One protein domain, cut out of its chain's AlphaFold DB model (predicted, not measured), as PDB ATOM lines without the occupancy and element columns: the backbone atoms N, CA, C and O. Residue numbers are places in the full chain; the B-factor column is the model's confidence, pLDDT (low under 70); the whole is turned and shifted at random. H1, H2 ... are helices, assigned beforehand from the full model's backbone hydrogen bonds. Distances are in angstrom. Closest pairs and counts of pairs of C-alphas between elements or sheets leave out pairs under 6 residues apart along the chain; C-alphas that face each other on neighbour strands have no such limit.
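AT A GLANCE: This is residues 23 to 70 of the 127 residues of an uncharacterized protein of Phaeosphaeria nodorum (strain SN15 / ATCC MYA-4574 / FGSC 10173) (UniProt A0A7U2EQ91). Little regular structure makes up this elongated domain: H2, the longest helix, lies across one end, H1 and H3 sit in the middle, and the other end belongs to the unnamed stretch of residues 23 to 39. There residues 28 to 29 pair antiparallel with 32 to 33. The printed part has 48 residues, 19 of them in three helices, H1, H2, H3, with no named strand: all helix, compact, radius of gyration of the C-alphas 10.9 A, spans 31 by 19 by 13 A.

IN THESE COORDINATES: H2, residues 49 to 57, is 12.4 A long from C-alpha 49 at (-42.529, 20.708, 3.904). H1 is residues 40 to 43. H3, residues 63 to 68, ends at C-alpha 68, (-44.466, 32.813, -6.725).

HOW THE PARTS SIT: H2 and H1 only just touch, only at the corner by their link, with 3 pairs of C-alphas within 8 A; the closest are Thr 43 and Gln 52, 6.4 A. H2 and H3 are close but not clearly touching, about perpendicular at 77 degrees; C-alphas 52 and 66 come closest, 7.9 A. H1 and H3 touch, closest at C-alphas 43 and 67, 5.1 A. Every O i to N i+4 pair is within hydrogen-bond range in H2 and H3; H1 is too short for one.

THE WHOLE: The farthest C-alphas, Asp 26 and Ala 57, are 31.3 A apart. The printed part has no cut, both links are tight, and no printed residue is under 70 in pLDDT.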
ATOM      1  N   LEU A  23     -56.037  28.995  -5.025       92.31
ATOM      2  CA  LEU A  23     -56.329  30.415  -4.824       92.31
ATOM      3  C   LEU A  23     -57.593  30.838  -5.595       92.31
ATOM      4  O   LEU A  23     -57.841  30.290  -6.675       92.31
ATOM      5  N   PRO A  24     -58.355  31.828  -5.092       93.44
ATOM      6  CA  PRO A  24     -59.461  32.444  -5.825       93.44
ATOM      7  C   PRO A  24     -59.058  32.919  -7.226       93.44
ATOM      8  O   PRO A  24     -57.884  33.186  -7.500       93.44
ATOM      9  N   GLU A  25     -60.027  33.036  -8.133       90.56
ATOM     10  CA  GLU A  25     -59.734  33.415  -9.519       90.56
ATOM     11  C   GLU A  25     -59.133  34.817  -9.658       90.56
ATOM     12  O   GLU A  25     -58.283  35.024 -10.531       90.56
ATOM     13  N   ASP A  26     -59.539  35.724  -8.775       93.62
ATOM     14  CA  ASP A  26     -59.133  37.123  -8.652       93.62
ATOM     15  C   ASP A  26     -57.965  37.326  -7.674       93.62
ATOM     16  O   ASP A  26     -57.644  38.456  -7.309       93.62
ATOM     17  N   ALA A  27     -57.307  36.245  -7.241       94.12
ATOM     18  CA  ALA A  27     -56.177  36.342  -6.332       94.12
ATOM     19  C   ALA A  27     -55.053  37.199  -6.932       94.12
ATOM     20  O   ALA A  27     -54.587  36.965  -8.049       94.12
ATOM     21  N   MET A  28     -54.574  38.160  -6.144       93.44
ATOM     22  CA  MET A  28     -53.496  39.073  -6.514       93.44
ATOM     23  C   MET A  28     -52.256  38.822  -5.651       93.44
ATOM     24  O   MET A  28     -52.355  38.504  -4.465       93.44
ATOM     25  N   ARG A  29     -51.074  39.007  -6.236       88.88
ATOM     26  CA  ARG A  29     -49.779  39.062  -5.553       88.88
ATOM     27  C   ARG A  29     -48.986  40.238  -6.112       88.88
ATOM     28  O   ARG A  29     -48.856  40.371  -7.324       88.88
ATOM     29  N   ASP A  30     -48.506  41.110  -5.231       88.81
ATOM     30  CA  ASP A  30     -47.718  42.300  -5.588       88.81
ATOM     31  C   ASP A  30     -48.385  43.176  -6.668       88.81
ATOM     32  O   ASP A  30     -47.750  43.654  -7.607       88.81
ATOM     33  N   GLY A  31     -49.709  43.342  -6.563       90.81
ATOM     34  CA  GLY A  31     -50.506  44.131  -7.508       90.81
ATOM     35  C   GLY A  31     -50.728  43.477  -8.878       90.81
ATOM     36  O   GLY A  31     -51.308  44.111  -9.756       90.81
ATOM     37  N   LYS A  32     -50.308  42.222  -9.071       91.69
ATOM     38  CA  LYS A  32     -50.508  41.442 -10.301       91.69
ATOM     39  C   LYS A  32     -51.355  40.195 -10.033       91.69
ATOM     40  O   LYS A  32     -51.352  39.703  -8.905       91.69
ATOM     41  N   PRO A  33     -52.036  39.634 -11.044       93.94
ATOM     42  CA  PRO A  33     -52.730  38.359 -10.891       93.94
ATOM     43  C   PRO A  33     -51.777  37.245 -10.441       93.94
ATOM     44  O   PRO A  33     -50.709  37.048 -11.026       93.94
ATOM     45  N   ALA A  34     -52.162  36.499  -9.407       94.50
ATOM     46  CA  ALA A  34     -51.415  35.342  -8.939       94.50
ATOM     47  C   ALA A  34     -51.616  34.171  -9.914       94.50
ATOM     48  O   ALA A  34     -52.682  33.560  -9.979       94.50
ATOM     49  N   LEU A  35     -50.573  33.844 -10.678       95.31
ATOM     50  CA  LEU A  35     -50.644  32.804 -11.710       95.31
ATOM     51  C   LEU A  35     -50.525  31.381 -11.144       95.31
ATOM     52  O   LEU A  35     -50.935  30.417 -11.782       95.31
ATOM     53  N   ASN A  36     -49.998  31.223  -9.930       95.06
ATOM     54  CA  ASN A  36     -49.716  29.925  -9.322       95.06
ATOM     55  C   ASN A  36     -50.886  29.359  -8.493       95.06
ATOM     56  O   ASN A  36     -50.663  28.783  -7.432       95.06
ATOM     57  N   LYS A  37     -52.127  29.512  -8.978       94.06
ATOM     58  CA  LYS A  37     -53.373  29.231  -8.231       94.06
ATOM     59  C   LYS A  37     -53.426  27.845  -7.591       94.06
ATOM     60  O   LYS A  37     -53.853  27.713  -6.450       94.06
ATOM     61  N   TYR A  38     -53.001  26.823  -8.329       94.38
ATOM     62  CA  TYR A  38     -53.022  25.435  -7.868       94.38
ATOM     63  C   TYR A  38     -51.727  25.059  -7.142       94.38
ATOM     64  O   TYR A  38     -51.761  24.494  -6.051       94.38
ATOM     65  N   SER A  39     -50.565  25.401  -7.709       94.75
ATOM     66  CA  SER A  39     -49.280  25.033  -7.103       94.75
ATOM     67  C   SER A  39     -49.041  25.717  -5.753       94.75
ATOM     68  O   SER A  39     -48.390  25.126  -4.892       94.75
ATOM     69  N   SER A  40     -49.643  26.887  -5.503       94.19
ATOM     70  CA  SER A  40     -49.569  27.593  -4.216       94.19
ATOM     71  C   SER A  40     -50.030  26.760  -3.027       94.19
ATOM     72  O   SER A  40     -49.533  26.968  -1.921       94.19
ATOM     73  N   THR A  41     -50.943  25.806  -3.234       93.38
ATOM     74  CA  THR A  41     -51.424  24.905  -2.178       93.38
ATOM     75  C   THR A  41     -50.280  24.106  -1.569       93.38
ATOM     76  O   THR A  41     -50.218  23.952  -0.351       93.38
ATOM     77  N   LEU A  42     -49.324  23.677  -2.396       93.56
ATOM     78  CA  LEU A  42     -48.134  22.955  -1.951       93.56
ATOM     79  C   LEU A  42     -46.979  23.900  -1.587       93.56
ATOM     80  O   LEU A  42     -46.141  23.550  -0.752       93.56
ATOM     81  N   THR A  43     -46.915  25.096  -2.182       93.75
ATOM     82  CA  THR A  43     -45.699  25.925  -2.142       93.75
ATOM     83  C   THR A  43     -45.743  27.173  -1.256       93.75
ATOM     84  O   THR A  43     -44.688  27.618  -0.807       93.75
ATOM     85  N   ALA A  44     -46.911  27.756  -0.964       85.12
ATOM     86  CA  ALA A  44     -46.991  29.072  -0.313       85.12
ATOM     87  C   ALA A  44     -46.698  29.046   1.204       85.12
ATOM     88  O   ALA A  44     -46.073  29.974   1.737       85.12
ATOM     89  N   GLY A  45     -47.146  27.993   1.899       85.06
ATOM     90  CA  GLY A  45     -47.144  27.883   3.364       85.06
ATOM     91  C   GLY A  45     -46.165  26.850   3.935       85.06
ATOM     92  O   GLY A  45     -45.265  26.380   3.250       85.06
ATOM     93  N   HIS A  46     -46.359  26.480   5.204       87.12
ATOM     94  CA  HIS A  46     -45.546  25.470   5.910       87.12
ATOM     95  C   HIS A  46     -46.232  24.099   6.007       87.12
ATOM     96  O   HIS A  46     -45.724  23.204   6.671       87.12
ATOM     97  N   ASN A  47     -47.379  23.929   5.344       89.12
ATOM     98  CA  ASN A  47     -48.221  22.739   5.478       89.12
ATOM     99  C   ASN A  47     -47.647  21.510   4.752       89.12
ATOM    100  O   ASN A  47     -47.959  20.384   5.125       89.12
ATOM    101  N   PHE A  48     -46.796  21.711   3.738       93.81
ATOM    102  CA  PHE A  48     -46.263  20.634   2.891       93.81
ATOM    103  C   PHE A  48     -44.725  20.655   2.788       93.81
ATOM    104  O   PHE A  48     -44.180  20.717   1.683       93.81
ATOM    105  N   PRO A  49     -43.988  20.581   3.912       94.31
ATOM    106  CA  PRO A  49     -42.529  20.708   3.904       94.31
ATOM    107  C   PRO A  49     -41.843  19.575   3.128       94.31
ATOM    108  O   PRO A  49     -40.854  19.816   2.441       94.31
ATOM    109  N   GLY A  50     -42.393  18.354   3.166       96.75
ATOM    110  CA  GLY A  50     -41.874  17.222   2.391       96.75
ATOM    111  C   GLY A  50     -42.016  17.420   0.878       96.75
ATOM    112  O   GLY A  50     -41.065  17.192   0.136       96.75
ATOM    113  N   ALA A  51     -43.167  17.922   0.415       95.56
ATOM    114  CA  ALA A  51     -43.371  18.231  -1.001       95.56
ATOM    115  C   ALA A  51     -42.420  19.343  -1.471       95.56
ATOM    116  O   ALA A  51     -41.813  19.234  -2.532       95.56
ATOM    117  N   GLN A  52     -42.233  20.379  -0.650       96.44
ATOM    118  CA  GLN A  52     -41.288  21.461  -0.937       96.44
ATOM    119  C   GLN A  52     -39.845  20.949  -1.018       96.44
ATOM    120  O   GLN A  52     -39.126  21.311  -1.945       96.44
ATOM    121  N   ALA A  53     -39.429  20.057  -0.115       96.69
ATOM    122  CA  ALA A  53     -38.108  19.430  -0.171       96.69
ATOM    123  C   ALA A  53     -37.900  18.632  -1.472       96.69
ATOM    124  O   ALA A  53     -36.867  18.781  -2.124       96.69
ATOM    125  N   MET A  54     -38.900  17.853  -1.897       97.94
ATOM    126  CA  MET A  54     -38.847  17.120  -3.169       97.94
ATOM    127  C   MET A  54     -38.788  18.060  -4.379       97.94
ATOM    128  O   MET A  54     -38.046  17.796  -5.319       97.94
ATOM    129  N   LEU A  55     -39.518  19.180  -4.353       97.00
ATOM    130  CA  LEU A  55     -39.466  20.188  -5.415       97.00
ATOM    131  C   LEU A  55     -38.088  20.860  -5.510       97.00
ATOM    132  O   LEU A  55     -37.598  21.083  -6.616       97.00
ATOM    133  N   TYR A  56     -37.428  21.132  -4.381       96.94
ATOM    134  CA  TYR A  56     -36.033  21.581  -4.398       96.94
ATOM    135  C   TYR A  56     -35.104  20.537  -5.003       96.94
ATOM    136  O   TYR A  56     -34.316  20.868  -5.884       96.94
ATOM    137  N   ALA A  57     -35.221  19.279  -4.571       97.44
ATOM    138  CA  ALA A  57     -34.415  18.186  -5.109       97.44
ATOM    139  C   ALA A  57     -34.635  17.994  -6.622       97.44
ATOM    140  O   ALA A  57     -33.700  17.658  -7.343       97.44
ATOM    141  N   ALA A  58     -35.847  18.264  -7.112       96.81
ATOM    142  CA  ALA A  58     -36.194  18.228  -8.531       96.81
ATOM    143  C   ALA A  58     -35.673  19.438  -9.337       96.81
ATOM    144  O   ALA A  58     -35.795  19.445 -10.563       96.81
ATOM    145  N   GLY A  59     -35.092  20.449  -8.679       95.94
ATOM    146  CA  GLY A  59     -34.415  21.571  -9.332       95.94
ATOM    147  C   GLY A  59     -35.138  22.918  -9.273       95.94
ATOM    148  O   GLY A  59     -34.807  23.803 -10.061       95.94
ATOM    149  N   VAL A  60     -36.107  23.119  -8.370       97.25
ATOM    150  CA  VAL A  60     -36.643  24.470  -8.117       97.25
ATOM    151  C   VAL A  60     -35.528  25.366  -7.549       97.25
ATOM    152  O   VAL A  60     -34.919  25.001  -6.543       97.25
ATOM    153  N   PRO A  61     -35.250  26.543  -8.146       96.25
ATOM    154  CA  PRO A  61     -34.017  27.284  -7.872       96.25
ATOM    155  C   PRO A  61     -34.018  28.034  -6.534       96.25
ATOM    156  O   PRO A  61     -32.955  28.344  -6.003       96.25
ATOM    157  N   SER A  62     -35.187  28.375  -5.986       96.12
ATOM    158  CA  SER A  62     -35.279  29.124  -4.731       96.12
ATOM    159  C   SER A  62     -36.651  28.999  -4.072       96.12
ATOM    160  O   SER A  62     -37.642  28.641  -4.712       96.12
ATOM    161  N   LYS A  63     -36.721  29.362  -2.782       93.62
ATOM    162  CA  LYS A  63     -37.985  29.445  -2.028       93.62
ATOM    163  C   LYS A  63     -38.949  30.438  -2.645       93.62
ATOM    164  O   LYS A  63     -40.154  30.222  -2.613       93.62
ATOM    165  N   GLU A  64     -38.398  31.517  -3.183       93.81
ATOM    166  CA  GLU A  64     -39.179  32.563  -3.818       93.81
ATOM    167  C   GLU A  64     -39.810  32.047  -5.108       93.81
ATOM    168  O   GLU A  64     -41.030  32.071  -5.229       93.81
ATOM    169  N   ALA A  65     -39.012  31.445  -5.998       95.44
ATOM    170  CA  ALA A  65     -39.518  30.842  -7.229       95.44
ATOM    171  C   ALA A  65     -40.592  29.784  -6.941       95.44
ATOM    172  O   ALA A  65     -41.648  29.792  -7.564       95.44
ATOM    173  N   MET A  66     -40.374  28.937  -5.930       95.12
ATOM    174  CA  MET A  66     -41.358  27.950  -5.478       95.12
ATOM    175  C   MET A  66     -42.701  28.596  -5.093       95.12
ATOM    176  O   MET A  66     -43.771  28.087  -5.428       95.12
ATOM    177  N   LYS A  67     -42.651  29.719  -4.373       93.00
ATOM    178  CA  LYS A  67     -43.827  30.404  -3.825       93.00
ATOM    179  C   LYS A  67     -44.576  31.263  -4.829       93.00
ATOM    180  O   LYS A  67     -45.771  31.486  -4.622       93.00
ATOM    181  N   THR A  68     -43.900  31.775  -5.853       93.75
ATOM    182  CA  THR A  68     -44.466  32.813  -6.725       93.75
ATOM    183  C   THR A  68     -44.594  32.399  -8.179       93.75
ATOM    184  O   THR A  68     -45.558  32.819  -8.820       93.75
ATOM    185  N   GLN A  69     -43.711  31.543  -8.694       95.94
ATOM    186  CA  GLN A  69     -43.777  31.121 -10.090       95.94
ATOM    187  C   GLN A  69     -44.841  30.030 -10.283       95.94
ATOM    188  O   GLN A  69     -44.981  29.121  -9.454       95.94
ATOM    189  N   PRO A  70     -45.624  30.088 -11.374       96.38
ATOM    190  CA  PRO A  70     -46.532  29.007 -11.720       96.38
ATOM    191  C   PRO A  70     -45.738  27.762 -12.144       96.38
ATOM    192  O   PRO A  70     -44.696  27.854 -12.795       96.38
TER     193      PRO A  70